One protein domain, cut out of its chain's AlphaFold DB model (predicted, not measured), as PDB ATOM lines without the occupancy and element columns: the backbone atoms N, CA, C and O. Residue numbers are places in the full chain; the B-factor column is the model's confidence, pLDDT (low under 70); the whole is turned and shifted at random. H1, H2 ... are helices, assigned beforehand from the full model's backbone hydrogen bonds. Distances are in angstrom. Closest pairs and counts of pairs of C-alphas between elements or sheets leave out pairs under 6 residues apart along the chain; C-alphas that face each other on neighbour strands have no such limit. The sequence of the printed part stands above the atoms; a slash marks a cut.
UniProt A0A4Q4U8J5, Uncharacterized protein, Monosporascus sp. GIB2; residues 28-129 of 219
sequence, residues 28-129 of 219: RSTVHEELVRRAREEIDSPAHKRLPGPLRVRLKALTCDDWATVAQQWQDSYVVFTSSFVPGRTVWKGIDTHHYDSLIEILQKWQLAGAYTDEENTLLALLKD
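AT A GLANCE: This is residues 28 to 129 of the 219 residues of an uncharacterized protein of Monosporascus sp. GIB2 (UniProt A0A4Q4U8J5). Four helices, H1, H4, H5 and H6, stand in a loosely closed ring, H1 next to H4, H4 next to H5 and H5 next to H6, while H6 comes only close to H1. The short helices H2 and H3 lie at one end of the model, by the last residues of H1, and at the other end residues 86 to 92 of the loop between H4 and H5 stick out. The printed part has 102 residues with six named helices, H1 to H6 in order along the chain, and no named strand: the class is all helix. The whole is compact, with a radius of gyration of the C-alphas of 14.7 A, yet elongated in outline, spanning 49 by 26 by 23 A.

HOW THE PARTS SIT: H1, residues 28 to 44, touches H4, residues 64 to 83, at a steep tilt of 47 degrees, opposite ways; their closest C-alphas, those of His 32 and Ala 71, are 5.6 A apart. With residues 39 to 43 alone H1 touches H3, residues 53 to 61, at a steep tilt of 50 degrees, opposite ways, closest at the C-alphas of Ala 39 and Leu 59, 7.1 A. H2, residues 46 to 50, is close to H1 but not clearly touching, with the C-alphas of Glu 42 and His 48 closest at 5.6 A. H3 and H4 are apart, though a tight link joins them. H4 and H5, residues 95 to 109, form a helical hairpin: they touch at a steep tilt of 43 degrees, opposite ways, closest at the C-alphas of Trp 74 and Leu 103, 6.5 A. H5 touches H6, residues 118 to 125, at a steep tilt of 66 degrees, opposite ways, with the C-alphas of Tyr 100 and Ala 125 closest at 4.8 A. H6 is close to H1 but not clearly touching, at a shallow tilt of 25 degrees, opposite ways; the C-alphas of Val 31 and Leu 124 are closest at 7.8 A. Among the pairs that are apart are H1 and H5, and H4 and H6. In H1, H3, H4, H5 and H6 every O i to N i+4 pair is within hydrogen-bond range; in H2 it is 0 of 1, beside 2 of 2 O i to N i+3 pairs.

IN THESE COORDINATES: H1 begins at C-alpha 28, (-54.895, -38.935, -41.031), and is 24.3 A long from first to last C-alpha. H2 has five residues and H3 has nine. H4, the longest helix, measures 28.7 A and ends at C-alpha 83, (-37.599, -33.172, -44.880). H5 measures 20.5 A. H6 has eight residues and ends at C-alpha 125, (-47.082, -49.066, -39.695).

THE WHOLE: The two C-alphas farthest apart, those of Pro 46 and Gly 88, are 49.6 A apart. The printed part has no cut. The link from H4 to H5, 11 residues, is long. The mean pLDDT of the printed part is 81.5, and residues 28 to 33 and 126 to 129 are under 70.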
ATOM      1  N   ARG A  28     -54.625 -39.386 -42.399       61.97
ATOM      2  CA  ARG A  28     -54.895 -38.935 -41.031       61.97
ATOM      3  C   ARG A  28     -56.221 -39.465 -40.493       61.97
ATOM      4  O   ARG A  28     -56.228 -39.997 -39.382       61.97
ATOM      5  N   SER A  29     -57.318 -39.344 -41.248       59.38
ATOM      6  CA  SER A  29     -58.628 -39.836 -40.795       59.38
ATOM      7  C   SER A  29     -58.611 -41.358 -40.661       59.38
ATOM      8  O   SER A  29     -59.004 -41.880 -39.622       59.38
ATOM      9  N   THR A  30     -58.030 -42.051 -41.646       63.50
ATOM     10  CA  THR A  30     -57.916 -43.520 -41.659       63.50
ATOM     11  C   THR A  30     -57.105 -44.048 -40.472       63.50
ATOM     12  O   THR A  30     -57.550 -44.948 -39.765       63.50
ATOM     13  N   VAL A  31     -55.928 -43.468 -40.204       64.94
ATOM     14  CA  VAL A  31     -55.069 -43.861 -39.071       64.94
ATOM     15  C   VAL A  31     -55.758 -43.593 -37.742       64.94
ATOM     16  O   VAL A  31     -55.733 -44.442 -36.855       64.94
ATOM     17  N   HIS A  32     -56.359 -42.413 -37.589       67.69
ATOM     18  CA  HIS A  32     -57.059 -42.052 -36.363       67.69
ATOM     19  C   HIS A  32     -58.215 -43.019 -36.080       67.69
ATOM     20  O   HIS A  32     -58.298 -43.559 -34.975       67.69
ATOM     21  N   GLU A  33     -59.071 -43.272 -37.070       68.00
ATOM     22  CA  GLU A  33     -60.197 -44.199 -36.943       68.00
ATOM     23  C   GLU A  33     -59.727 -45.619 -36.620       68.00
ATOM     24  O   GLU A  33     -60.285 -46.254 -35.726       68.00
ATOM     25  N   GLU A  34     -58.662 -46.093 -37.270       70.38
ATOM     26  CA  GLU A  34     -58.117 -47.431 -37.043       70.38
ATOM     27  C   GLU A  34     -57.490 -47.587 -35.649       70.38
ATOM     28  O   GLU A  34     -57.733 -48.590 -34.968       70.38
ATOM     29  N   LEU A  35     -56.739 -46.584 -35.177       71.19
ATOM     30  CA  LEU A  35     -56.188 -46.568 -33.816       71.19
ATOM     31  C   LEU A  35     -57.306 -46.613 -32.769       71.19
ATOM     32  O   LEU A  35     -57.250 -47.424 -31.838       71.19
ATOM     33  N   VAL A  36     -58.347 -45.791 -32.948       73.94
ATOM     34  CA  VAL A  36     -59.515 -45.754 -32.055       73.94
ATOM     35  C   VAL A  36     -60.283 -47.073 -32.099       73.94
ATOM     36  O   VAL A  36     -60.655 -47.595 -31.045       73.94
ATOM     37  N   ARG A  37     -60.519 -47.630 -33.293       76.81
ATOM     38  CA  ARG A  37     -61.233 -48.899 -33.478       76.81
ATOM     39  C   ARG A  37     -60.517 -50.032 -32.752       76.81
ATOM     40  O   ARG A  37     -61.134 -50.679 -31.909       76.81
ATOM     41  N   ARG A  38     -59.215 -50.219 -32.997       77.44
ATOM     42  CA  ARG A  38     -58.437 -51.281 -32.339       77.44
ATOM     43  C   ARG A  38     -58.310 -51.071 -30.837       77.44
ATOM     44  O   ARG A  38     -58.388 -52.036 -30.088       77.44
ATOM     45  N   ALA A  39     -58.167 -49.827 -30.376       76.19
ATOM     46  CA  ALA A  39     -58.159 -49.545 -28.943       76.19
ATOM     47  C   ALA A  39     -59.480 -49.958 -28.274       76.19
ATOM     48  O   ALA A  39     -59.463 -50.523 -27.183       76.19
ATOM     49  N   ARG A  40     -60.626 -49.718 -28.926       80.88
ATOM     50  CA  ARG A  40     -61.943 -50.153 -28.429       80.88
ATOM     51  C   ARG A  40     -62.082 -51.670 -28.446       80.88
ATOM     52  O   ARG A  40     -62.465 -52.243 -27.432       80.88
ATOM     53  N   GLU A  41     -61.708 -52.309 -29.550       77.75
ATOM     54  CA  GLU A  41     -61.713 -53.772 -29.662       77.75
ATOM     55  C   GLU A  41     -60.852 -54.413 -28.576       77.75
ATOM     56  O   GLU A  41     -61.304 -55.348 -27.919       77.75
ATOM     57  N   GLU A  42     -59.663 -53.867 -28.312       75.62
ATOM     58  CA  GLU A  42     -58.785 -54.368 -27.260       75.62
ATOM     59  C   GLU A  42     -59.290 -54.046 -25.853       75.62
ATOM     60  O   GLU A  42     -58.939 -54.755 -24.922       75.62
ATOM     61  N   ILE A  43     -60.120 -53.019 -25.653       80.75
ATOM     62  CA  ILE A  43     -60.798 -52.775 -24.367       80.75
ATOM     63  C   ILE A  43     -61.915 -53.795 -24.124       80.75
ATOM     64  O   ILE A  43     -62.097 -54.255 -22.989       80.75
ATOM     65  N   ASP A  44     -62.642 -54.151 -25.179       80.50
ATOM     66  CA  ASP A  44     -63.786 -55.062 -25.125       80.50
ATOM     67  C   ASP A  44     -63.367 -56.543 -25.213       80.50
ATOM     68  O   ASP A  44     -64.151 -57.444 -24.887       80.50
ATOM     69  N   SER A  45     -62.118 -56.822 -25.602       77.19
ATOM     70  CA  SER A  45     -61.609 -58.180 -25.777       77.19
ATOM     71  C   SER A  45     -61.411 -58.918 -24.438       77.19
ATOM     72  O   SER A  45     -61.060 -58.339 -23.404       77.19
ATOM     73  N   PRO A  46     -61.533 -60.259 -24.414       76.00
ATOM     74  CA  PRO A  46     -61.075 -61.057 -23.277       76.00
ATOM     75  C   PRO A  46     -59.562 -60.922 -23.034       76.00
ATOM     76  O   PRO A  46     -59.103 -61.113 -21.903       76.00
ATOM     77  N   ALA A  47     -58.794 -60.594 -24.083       72.81
ATOM     78  CA  ALA A  47     -57.357 -60.361 -24.003       72.81
ATOM     79  C   ALA A  47     -57.024 -59.116 -23.176       72.81
ATOM     80  O   ALA A  47     -56.057 -59.173 -22.412       72.81
ATOM     81  N   HIS A  48     -57.915 -58.118 -23.170       72.00
ATOM     82  CA  HIS A  48     -57.814 -56.919 -22.347       72.00
ATOM     83  C   HIS A  48     -57.463 -57.228 -20.897       72.00
ATOM     84  O   HIS A  48     -56.615 -56.581 -20.294       72.00
ATOM     85  N   LYS A  49     -58.115 -58.235 -20.297       73.56
ATOM     86  CA  LYS A  49     -57.932 -58.591 -18.878       73.56
ATOM     87  C   LYS A  49     -56.524 -59.107 -18.569       73.56
ATOM     88  O   LYS A  49     -56.147 -59.112 -17.399       73.56
ATOM     89  N   ARG A  50     -55.777 -59.535 -19.592       82.38
ATOM     90  CA  ARG A  50     -54.390 -60.010 -19.495       82.38
ATOM     91  C   ARG A  50     -53.372 -58.870 -19.591       82.38
ATOM     92  O   ARG A  50     -52.221 -59.082 -19.224       82.38
ATOM     93  N   LEU A  51     -53.782 -57.675 -20.028       84.75
ATOM     94  CA  LEU A  51     -52.908 -56.505 -20.060       84.75
ATOM     95  C   LEU A  51     -52.553 -56.029 -18.638       84.75
ATOM     96  O   LEU A  51     -53.394 -56.095 -17.728       84.75
ATOM     97  N   PRO A  52     -51.342 -55.474 -18.433       89.50
ATOM     98  CA  PRO A  52     -50.956 -54.866 -17.165       89.50
ATOM     99  C   PRO A  52     -51.981 -53.832 -16.682       89.50
ATOM    100  O   PRO A  52     -52.495 -53.028 -17.458       89.50
ATOM    101  N   GLY A  53     -52.269 -53.820 -15.376       89.81
ATOM    102  CA  GLY A  53     -53.241 -52.904 -14.759       89.81
ATOM    103  C   GLY A  53     -53.089 -51.432 -15.177       89.81
ATOM    104  O   GLY A  53     -54.084 -50.847 -15.611       89.81
ATOM    105  N   PRO A  54     -51.877 -50.846 -15.119       91.00
ATOM    106  CA  PRO A  54     -51.640 -49.468 -15.552       91.00
ATOM    107  C   PRO A  54     -51.994 -49.215 -17.023       91.00
ATOM    108  O   PRO A  54     -52.624 -48.209 -17.333       91.00
ATOM    109  N   LEU A  55     -51.667 -50.157 -17.914       89.50
ATOM    110  CA  LEU A  55     -51.959 -50.044 -19.344       89.50
ATOM    111  C   LEU A  55     -53.470 -50.043 -19.610       89.50
ATOM    112  O   LEU A  55     -53.967 -49.226 -20.380       89.50
ATOM    113  N   ARG A  56     -54.225 -50.896 -18.907       89.88
ATOM    114  CA  ARG A  56     -55.695 -50.928 -19.010       89.88
ATOM    115  C   ARG A  56     -56.337 -49.620 -18.563       89.88
ATOM    116  O   ARG A  56     -57.264 -49.138 -19.209       89.88
ATOM    117  N   VAL A  57     -55.854 -49.050 -17.457       91.31
ATOM    118  CA  VAL A  57     -56.330 -47.749 -16.961       91.31
ATOM    119  C   VAL A  57     -56.007 -46.651 -17.970       91.31
ATOM    120  O   VAL A  57     -56.876 -45.835 -18.271       91.31
ATOM    121  N   ARG A  58     -54.795 -46.665 -18.539       92.94
ATOM    122  CA  ARG A  58     -54.374 -45.680 -19.536       92.94
ATOM    123  C   ARG A  58     -55.232 -45.735 -20.798       92.94
ATOM    124  O   ARG A  58     -55.743 -44.695 -21.196       92.94
ATOM    125  N   LEU A  59     -55.447 -46.923 -21.368       88.56
ATOM    126  CA  LEU A  59     -56.281 -47.114 -22.563       88.56
ATOM    127  C   LEU A  59     -57.704 -46.575 -22.374       88.56
ATOM    128  O   LEU A  59     -58.227 -45.903 -23.256       88.56
ATOM    129  N   LYS A  60     -58.312 -46.811 -21.206       88.25
ATOM    130  CA  LYS A  60     -59.664 -46.316 -20.892       88.25
ATOM    131  C   LYS A  60     -59.739 -44.810 -20.653       88.25
ATOM    132  O   LYS A  60     -60.820 -44.243 -20.765       88.25
ATOM    133  N   ALA A  61     -58.629 -44.187 -20.268       92.75
ATOM    134  CA  ALA A  61     -58.577 -42.761 -19.975       92.75
ATOM    135  C   ALA A  61     -58.399 -41.893 -21.231       92.75
ATOM    136  O   ALA A  61     -58.643 -40.693 -21.156       92.75
ATOM    137  N   LEU A  62     -57.961 -42.473 -22.356       90.94
ATOM    138  CA  LEU A  62     -57.747 -41.732 -23.599       90.94
ATOM    139  C   LEU A  62     -59.070 -41.366 -24.270       90.94
ATOM    140  O   LEU A  62     -59.950 -42.207 -24.470       90.94
ATOM    141  N   THR A  63     -59.176 -40.101 -24.654       89.81
ATOM    142  CA  THR A  63     -60.295 -39.539 -25.412       89.81
ATOM    143  C   THR A  63     -60.045 -39.634 -26.920       89.81
ATOM    144  O   THR A  63     -58.938 -39.939 -27.363       89.81
ATOM    145  N   CYS A  64     -61.062 -39.347 -27.739       79.81
ATOM    146  CA  CYS A  64     -60.871 -39.244 -29.189       79.81
ATOM    147  C   CYS A  64     -59.842 -38.160 -29.563       79.81
ATOM    148  O   CYS A  64     -59.052 -38.368 -30.478       79.81
ATOM    149  N   ASP A  65     -59.794 -37.043 -28.832       82.44
ATOM    150  CA  ASP A  65     -58.843 -35.956 -29.101       82.44
ATOM    151  C   ASP A  65     -57.397 -36.361 -28.772       82.44
ATOM    152  O   ASP A  65     -56.458 -35.990 -29.485       82.44
ATOM    153  N   ASP A  66     -57.204 -37.190 -27.741       89.12
ATOM    154  CA  ASP A  66     -55.894 -37.776 -27.442       89.12
ATOM    155  C   ASP A  66     -55.419 -38.672 -28.595       89.12
ATOM    156  O   ASP A  66     -54.276 -38.564 -29.044       89.12
ATOM    157  N   TRP A  67     -56.303 -39.516 -29.136       85.31
ATOM    158  CA  TRP A  67     -55.983 -40.366 -30.286       85.31
ATOM    159  C   TRP A  67     -55.725 -39.560 -31.565       85.31
ATOM    160  O   TRP A  67     -54.795 -39.874 -32.313       85.31
ATOM    161  N   ALA A  68     -56.468 -38.475 -31.792       77.81
ATOM    162  CA  ALA A  68     -56.196 -37.541 -32.886       77.81
ATOM    163  C   ALA A  68     -54.820 -36.858 -32.743       77.81
ATOM    164  O   ALA A  68     -54.154 -36.566 -33.745       77.81
ATOM    165  N   THR A  69     -54.376 -36.634 -31.502       85.00
ATOM    166  CA  THR A  69     -53.041 -36.107 -31.183       85.00
ATOM    167  C   THR A  69     -51.954 -37.148 -31.450       85.00
ATOM    168  O   THR A  69     -50.950 -36.820 -32.083       85.00
ATOM    169  N   VAL A  70     -52.160 -38.408 -31.051       86.19
ATOM    170  CA  VAL A  70     -51.258 -39.531 -31.378       86.19
ATOM    171  C   VAL A  70     -51.069 -39.649 -32.893       86.19
ATOM    172  O   VAL A  70     -49.935 -39.693 -33.373       86.19
ATOM    173  N   ALA A  71     -52.166 -39.616 -33.659       79.25
ATOM    174  CA  ALA A  71     -52.117 -39.661 -35.118       79.25
ATOM    175  C   ALA A  71     -51.368 -38.454 -35.721       79.25
ATOM    176  O   ALA A  71     -50.605 -38.624 -36.671       79.25
ATOM    177  N   GLN A  72     -51.529 -37.247 -35.152       79.00
ATOM    178  CA  GLN A  72     -50.794 -36.056 -35.614       79.00
ATOM    179  C   GLN A  72     -49.293 -36.188 -35.363       79.00
ATOM    180  O   GLN A  72     -48.506 -35.995 -36.281       79.00
ATOM    181  N   GLN A  73     -48.889 -36.585 -34.153       88.31
ATOM    182  CA  GLN A  73     -47.472 -36.765 -33.818       88.31
ATOM    183  C   GLN A  73     -46.801 -37.793 -34.731       88.31
ATOM    184  O   GLN A  73     -45.635 -37.644 -35.104       88.31
ATOM    185  N   TRP A  74     -47.545 -38.831 -35.116       85.06
ATOM    186  CA  TRP A  74     -47.044 -39.830 -36.042       85.06
ATOM    187  C   TRP A  74     -46.869 -39.267 -37.457       85.06
ATOM    188  O   TRP A  74     -45.811 -39.476 -38.060       85.06
ATOM    189  N   GLN A  75     -47.823 -38.467 -37.945       79.12
ATOM    190  CA  GLN A  75     -47.702 -37.735 -39.212       79.12
ATOM    191  C   GLN A  75     -46.516 -36.762 -39.210       79.12
ATOM    192  O   GLN A  75     -45.707 -36.756 -40.141       79.12
ATOM    193  N   ASP A  76     -46.374 -35.976 -38.145       81.88
ATOM    194  CA  ASP A  76     -45.303 -34.992 -37.995       81.88
ATOM    195  C   ASP A  76     -43.934 -35.676 -38.013       81.88
ATOM    196  O   ASP A  76     -42.993 -35.181 -38.637       81.88
ATOM    197  N   SER A  77     -43.826 -36.865 -37.404       85.94
ATOM    198  CA  SER A  77     -42.594 -37.654 -37.443       85.94
ATOM    199  C   SER A  77     -42.168 -37.990 -38.876       85.94
ATOM    200  O   SER A  77     -40.978 -37.948 -39.184       85.94
ATOM    201  N   TYR A  78     -43.124 -38.288 -39.761       81.12
ATOM    202  CA  TYR A  78     -42.871 -38.574 -41.172       81.12
ATOM    203  C   TYR A  78     -42.437 -37.315 -41.934       81.12
ATOM    204  O   TYR A  78     -41.474 -37.362 -42.707       81.12
ATOM    205  N   VAL A  79     -43.097 -36.179 -41.685       76.38
ATOM    206  CA  VAL A  79     -42.737 -34.888 -42.298       76.38
ATOM    207  C   VAL A  79     -41.315 -34.485 -41.905       76.38
ATOM    208  O   VAL A  79     -40.499 -34.155 -42.769       76.38
ATOM    209  N   VAL A  80     -40.970 -34.568 -40.617       82.06
ATOM    210  CA  VAL A  80     -39.618 -34.261 -40.123       82.06
ATOM    211  C   VAL A  80     -38.588 -35.237 -40.692       82.06
ATOM    212  O   VAL A  80     -37.530 -34.816 -41.163       82.06
ATOM    213  N   PHE A  81     -38.890 -36.536 -40.701       84.38
ATOM    214  CA  PHE A  81     -37.997 -37.561 -41.242       84.38
ATOM    215  C   PHE A  81     -37.666 -37.338 -42.722       84.38
ATOM    216  O   PHE A  81     -36.498 -37.347 -43.110       84.38
ATOM    217  N   THR A  82     -38.683 -37.098 -43.549       79.19
ATOM    218  CA  THR A  82     -38.493 -36.918 -44.996       79.19
ATOM    219  C   THR A  82     -37.829 -35.588 -45.339       79.19
ATOM    220  O   THR A  82     -36.949 -35.559 -46.199       79.19
ATOM    221  N   SER A  83     -38.179 -34.503 -44.640       77.50
ATOM    222  CA  SER A  83     -37.599 -33.172 -44.880       77.50
ATOM    223  C   SER A  83     -36.165 -33.009 -44.362       77.50
ATOM    224  O   SER A  83     -35.419 -32.185 -44.891       77.50
ATOM    225  N   SER A  84     -35.751 -33.793 -43.361       83.00
ATOM    226  CA  SER A  84     -34.386 -33.756 -42.803       83.00
ATOM    227  C   SER A  84     -33.380 -34.656 -43.531       83.00
ATOM    228  O   SER A  84     -32.179 -34.596 -43.251       83.00
ATOM    229  N   PHE A  85     -33.833 -35.487 -44.473       84.50
ATOM    230  CA  PHE A  85     -32.965 -36.391 -45.220       84.50
ATOM    231  C   PHE A  85     -32.062 -35.641 -46.211       84.50
ATOM    232  O   PHE A  85     -32.537 -34.910 -47.082       84.50
ATOM    233  N   VAL A  86     -30.749 -35.887 -46.137       82.19
ATOM    234  CA  VAL A  86     -29.761 -35.332 -47.071       82.19
ATOM    235  C   VAL A  86     -29.066 -36.470 -47.831       82.19
ATOM    236  O   VAL A  86     -28.298 -37.224 -47.218       82.19
ATOM    237  N   PRO A  87     -29.275 -36.597 -49.158       79.94
ATOM    238  CA  PRO A  87     -28.636 -37.634 -49.966       79.94
ATOM    239  C   PRO A  87     -27.111 -37.651 -49.805       79.94
ATOM    240  O   PRO A  87     -26.456 -36.608 -49.836       79.94
ATOM    241  N   GLY A  88     -26.544 -38.843 -49.618       83.25
ATOM    242  CA  GLY A  88     -25.100 -39.047 -49.453       83.25
ATOM    243  C   GLY A  88     -24.519 -38.619 -48.099       83.25
ATOM    244  O   GLY A  88     -23.333 -38.839 -47.870       83.25
ATOM    245  N   ARG A  89     -25.321 -38.033 -47.196       87.31
ATOM    246  CA  ARG A  89     -24.904 -37.683 -45.822       87.31
ATOM    247  C   ARG A  89     -25.697 -38.432 -44.757       87.31
ATOM    248  O   ARG A  89     -25.118 -38.877 -43.772       87.31
ATOM    249  N   THR A  90     -27.005 -38.574 -44.949       86.75
ATOM    250  CA  THR A  90     -27.880 -39.322 -44.042       86.75
ATOM    251  C   THR A  90     -27.898 -40.798 -44.438       86.75
ATOM    252  O   THR A  90     -27.985 -41.124 -45.623       86.75
ATOM    253  N   VAL A  91     -27.843 -41.700 -43.453       88.25
ATOM    254  CA  VAL A  91     -28.034 -43.140 -43.689       88.25
ATOM    255  C   VAL A  91     -29.444 -43.371 -44.227       88.25
ATOM    256  O   VAL A  91     -30.419 -42.869 -43.670       88.25
ATOM    257  N   TRP A  92     -29.551 -44.123 -45.322       85.25
ATOM    258  CA  TRP A  92     -30.847 -44.476 -45.887       85.25
ATOM    259  C   TRP A  92     -31.644 -45.330 -44.899       85.25
ATOM    260  O   TRP A  92     -31.170 -46.362 -44.423       85.25
ATOM    261  N   LYS A  93     -32.881 -44.916 -44.639       83.69
ATOM    262  CA  LYS A  93     -33.867 -45.663 -43.861       83.69
ATOM    263  C   LYS A  93     -35.132 -45.732 -44.694       83.69
ATOM    264  O   LYS A  93     -35.567 -44.692 -45.174       83.69
ATOM    265  N   GLY A  94     -35.692 -46.925 -44.891       81.19
ATOM    266  CA  GLY A  94     -36.971 -47.083 -45.581       81.19
ATOM    267  C   GLY A  94     -38.093 -46.450 -44.767       81.19
ATOM    268  O   GLY A  94     -38.048 -46.451 -43.537       81.19
ATOM    269  N   ILE A  95     -39.091 -45.880 -45.432       79.25
ATOM    270  CA  ILE A  95     -40.098 -45.147 -44.675       79.25
ATOM    271  C   ILE A  95     -41.017 -46.087 -43.876       79.25
ATOM    272  O   ILE A  95     -41.405 -45.721 -42.780       79.25
ATOM    273  N   ASP A  96     -41.297 -47.303 -44.341       77.69
ATOM    274  CA  ASP A  96     -42.074 -48.284 -43.564       77.69
ATOM    275  C   ASP A  96     -41.367 -48.594 -42.232       77.69
ATOM    276  O   ASP A  96     -41.983 -48.629 -41.169       77.69
ATOM    277  N   THR A  97     -40.034 -48.703 -42.269       84.31
ATOM    278  CA  THR A  97     -39.196 -48.807 -41.066       84.31
ATOM    279  C   THR A  97     -39.324 -47.563 -40.190       84.31
ATOM    280  O   THR A  97     -39.407 -47.666 -38.973       84.31
ATOM    281  N   HIS A  98     -39.358 -46.368 -40.786       87.12
ATOM    282  CA  HIS A  98     -39.590 -45.133 -40.035       87.12
ATOM    283  C   HIS A  98     -40.976 -45.090 -39.384       87.12
ATOM    284  O   HIS A  98     -41.069 -44.739 -38.209       87.12
ATOM    285  N   HIS A  99     -42.039 -45.464 -40.096       83.25
ATOM    286  CA  HIS A  99     -43.392 -45.517 -39.544       83.25
ATOM    287  C   HIS A  99     -43.486 -46.499 -38.385       83.25
ATOM    288  O   HIS A  99     -44.064 -46.146 -37.360       83.25
ATOM    289  N   TYR A 100     -42.872 -47.676 -38.510       87.62
ATOM    290  CA  TYR A 100     -42.831 -48.653 -37.429       87.62
ATOM    291  C   TYR A 100     -42.095 -48.107 -36.203       87.62
ATOM    292  O   TYR A 100     -42.670 -48.040 -35.118       87.62
ATOM    293  N   ASP A 101     -40.858 -47.640 -36.379       92.81
ATOM    294  CA  ASP A 101     -40.044 -47.150 -35.263       92.81
ATOM    295  C   ASP A 101     -40.712 -45.958 -34.560       92.81
ATOM    296  O   ASP A 101     -40.797 -45.920 -33.332       92.81
ATOM    297  N   SER A 102     -41.257 -45.010 -35.331       92.25
ATOM    298  CA  SER A 102     -41.964 -43.848 -34.781       92.25
ATOM    299  C   SER A 102     -43.256 -44.230 -34.061       92.25
ATOM    300  O   SER A 102     -43.532 -43.663 -33.004       92.25
ATOM    301  N   LEU A 103     -44.019 -45.209 -34.562       89.81
ATOM    302  CA  LEU A 103     -45.201 -45.725 -33.868       89.81
ATOM    303  C   LEU A 103     -44.816 -46.298 -32.503       89.81
ATOM    304  O   LEU A 103     -45.420 -45.931 -31.497       89.81
ATOM    305  N   ILE A 104     -43.782 -47.141 -32.448       94.62
ATOM    306  CA  ILE A 104     -43.309 -47.737 -31.192       94.62
ATOM    307  C   ILE A 104     -42.864 -46.654 -30.200       94.62
ATOM    308  O   ILE A 104     -43.266 -46.686 -29.034       94.62
ATOM    309  N   GLU A 105     -42.093 -45.663 -30.651       95.62
ATOM    310  CA  GLU A 105     -41.673 -44.541 -29.805       95.62
ATOM    311  C   GLU A 105     -42.860 -43.721 -29.280       95.62
ATOM    312  O   GLU A 105     -42.874 -43.316 -28.114       95.62
ATOM    313  N   ILE A 106     -43.858 -43.453 -30.125       94.62
ATOM    314  CA  ILE A 106     -45.054 -42.698 -29.736       94.62
ATOM    315  C   ILE A 106     -45.875 -43.506 -28.730       94.62
ATOM    316  O   ILE A 106     -46.223 -42.979 -27.674       94.62
ATOM    317  N   LEU A 107     -46.114 -44.796 -28.976       93.62
ATOM    318  CA  LEU A 107     -46.817 -45.660 -28.025       93.62
ATOM    319  C   LEU A 107     -46.095 -45.705 -26.673       93.62
ATOM    320  O   LEU A 107     -46.741 -45.606 -25.633       93.62
ATOM    321  N   GLN A 108     -44.762 -45.767 -26.659       95.69
ATOM    322  CA  GLN A 108     -43.985 -45.671 -25.419       95.69
ATOM    323  C   GLN A 108     -44.191 -44.327 -24.705       95.69
ATOM    324  O   GLN A 108     -44.504 -44.321 -23.513       95.69
ATOM    325  N   LYS A 109     -44.085 -43.198 -25.422       96.44
ATOM    326  CA  LYS A 109     -44.302 -41.844 -24.865       96.44
ATOM    327  C   LYS A 109     -45.691 -41.692 -24.244       96.44
ATOM    328  O   LYS A 109     -45.834 -41.073 -23.191       96.44
ATOM    329  N   TRP A 110     -46.702 -42.299 -24.859       95.69
ATOM    330  CA  TRP A 110     -48.086 -42.271 -24.382       95.69
ATOM    331  C   TRP A 110     -48.404 -43.315 -23.301       95.69
ATOM    332  O   TRP A 110     -49.533 -43.336 -22.795       95.69
ATOM    333  N   GLN A 111     -47.414 -44.121 -22.899       95.81
ATOM    334  CA  GLN A 111     -47.544 -45.241 -21.954       95.81
ATOM    335  C   GLN A 111     -48.521 -46.321 -22.445       95.81
ATOM    336  O   GLN A 111     -49.261 -46.925 -21.670       95.81
ATOM    337  N   LEU A 112     -48.511 -46.547 -23.756       92.50
ATOM    338  CA  LEU A 112     -49.313 -47.520 -24.495       92.50
ATOM    339  C   LEU A 112     -48.478 -48.686 -25.039       92.50
ATOM    340  O   LEU A 112     -48.969 -49.480 -25.837       92.50
ATOM    341  N   ALA A 113     -47.214 -48.806 -24.636       91.44
ATOM    342  CA  ALA A 113     -46.382 -49.936 -25.030       91.44
ATOM    343  C   ALA A 113     -47.046 -51.264 -24.615       91.44
ATOM    344  O   ALA A 113     -47.412 -51.448 -23.452       91.44
ATOM    345  N   GLY A 114     -47.207 -52.176 -25.578       86.81
ATOM    346  CA  GLY A 114     -47.907 -53.449 -25.387       86.81
ATOM    347  C   GLY A 114     -49.433 -53.377 -25.501       86.81
ATOM    348  O   GLY A 114     -50.089 -54.377 -25.228       86.81
ATOM    349  N   ALA A 115     -50.006 -52.230 -25.890       85.62
ATOM    350  CA  ALA A 115     -51.429 -52.131 -26.239       85.62
ATOM    351  C   ALA A 115     -51.773 -52.909 -27.517       85.62
ATOM    352  O   ALA A 115     -52.896 -53.371 -27.664       85.62
ATOM    353  N   TYR A 116     -50.797 -53.053 -28.411       84.75
ATOM    354  CA  TYR A 116     -50.895 -53.809 -29.649       84.75
ATOM    355  C   TYR A 116     -49.739 -54.805 -29.717       84.75
ATOM    356  O   TYR A 116     -48.636 -54.526 -29.229       84.75
ATOM    357  N   THR A 117     -49.990 -55.951 -30.336       86.06
ATOM    358  CA  THR A 117     -48.962 -56.932 -30.691       86.06
ATOM    359  C   THR A 117     -48.005 -56.372 -31.747       86.06
ATOM    360  O   THR A 117     -48.326 -55.427 -32.468       86.06
ATOM    361  N   ASP A 118     -46.825 -56.979 -31.887       85.00
ATOM    362  CA  ASP A 118     -45.867 -56.592 -32.932       85.00
ATOM    363  C   ASP A 118     -46.454 -56.752 -34.343       85.00
ATOM    364  O   ASP A 118     -46.177 -55.938 -35.225       85.00
ATOM    365  N   GLU A 119     -47.315 -57.752 -34.560       80.00
ATOM    366  CA  GLU A 119     -48.028 -57.941 -35.827       80.00
ATOM    367  C   GLU A 119     -49.014 -56.797 -36.088       80.00
ATOM    368  O   GLU A 119     -49.023 -56.222 -37.175       80.00
ATOM    369  N   GLU A 120     -49.788 -56.389 -35.083       77.50
ATOM    370  CA  GLU A 120     -50.705 -55.254 -35.204       77.50
ATOM    371  C   GLU A 120     -49.967 -53.933 -35.421       77.50
ATOM    372  O   GLU A 120     -50.394 -53.155 -36.275       77.50
ATOM    373  N   ASN A 121     -48.857 -53.700 -34.712       82.56
ATOM    374  CA  ASN A 121     -47.989 -52.537 -34.919       82.56
ATOM    375  C   ASN A 121     -47.396 -52.533 -36.328       82.56
ATOM    376  O   ASN A 121     -47.359 -51.492 -36.978       82.56
ATOM    377  N   THR A 122     -46.988 -53.700 -36.827       78.81
ATOM    378  CA  THR A 122     -46.502 -53.864 -38.199       78.81
ATOM    379  C   THR A 122     -47.607 -53.531 -39.196       78.81
ATOM    380  O   THR A 122     -47.387 -52.742 -40.105       78.81
ATOM    381  N   LEU A 123     -48.821 -54.050 -39.007       73.94
ATOM    382  CA  LEU A 123     -49.964 -53.748 -39.873       73.94
ATOM    383  C   LEU A 123     -50.349 -52.263 -39.847       73.94
ATOM    384  O   LEU A 123     -50.639 -51.700 -40.900       73.94
ATOM    385  N   LEU A 124     -50.323 -51.625 -38.673       70.88
ATOM    386  CA  LEU A 124     -50.558 -50.185 -38.525       70.88
ATOM    387  C   LEU A 124     -49.472 -49.382 -39.245       70.88
ATOM    388  O   LEU A 124     -49.776 -48.469 -40.006       70.88
ATOM    389  N   ALA A 125     -48.204 -49.731 -39.041       70.81
ATOM    390  CA  ALA A 125     -47.082 -49.066 -39.695       70.81
ATOM    391  C   ALA A 125     -47.062 -49.266 -41.213       70.81
ATOM    392  O   ALA A 125     -46.500 -48.445 -41.933       70.81
ATOM    393  N   LEU A 126     -47.679 -50.347 -41.689       63.31
ATOM    394  CA  LEU A 126     -47.765 -50.692 -43.099       63.31
ATOM    395  C   LEU A 126     -48.991 -50.116 -43.815       63.31
ATOM    396  O   LEU A 126     -49.047 -50.320 -45.024       63.31
ATOM    397  N   LEU A 127     -49.950 -49.478 -43.117       52.22
ATOM    398  CA  LEU A 127     -51.283 -49.066 -43.610       52.22
ATOM    399  C   LEU A 127     -51.364 -48.909 -45.140       52.22
ATOM    400  O   LEU A 127     -51.035 -47.884 -45.741       52.22
ATOM    401  N   LYS A 128     -51.786 -50.010 -45.763       47.59
ATOM    402  CA  LYS A 128     -51.707 -50.319 -47.187       47.59
ATOM    403  C   LYS A 128     -53.124 -50.383 -47.726       47.59
ATOM    404  O   LYS A 128     -53.720 -51.449 -47.657       47.59
ATOM    405  N   ASP A 129     -53.643 -49.278 -48.264       46.62
ATOM    406  CA  ASP A 129     -55.092 -49.236 -48.529       46.62
ATOM    407  C   ASP A 129     -55.587 -48.651 -49.860       46.62
ATOM    408  O   ASP A 129     -56.773 -48.750 -50.152       46.62
TER     409      ASP A 129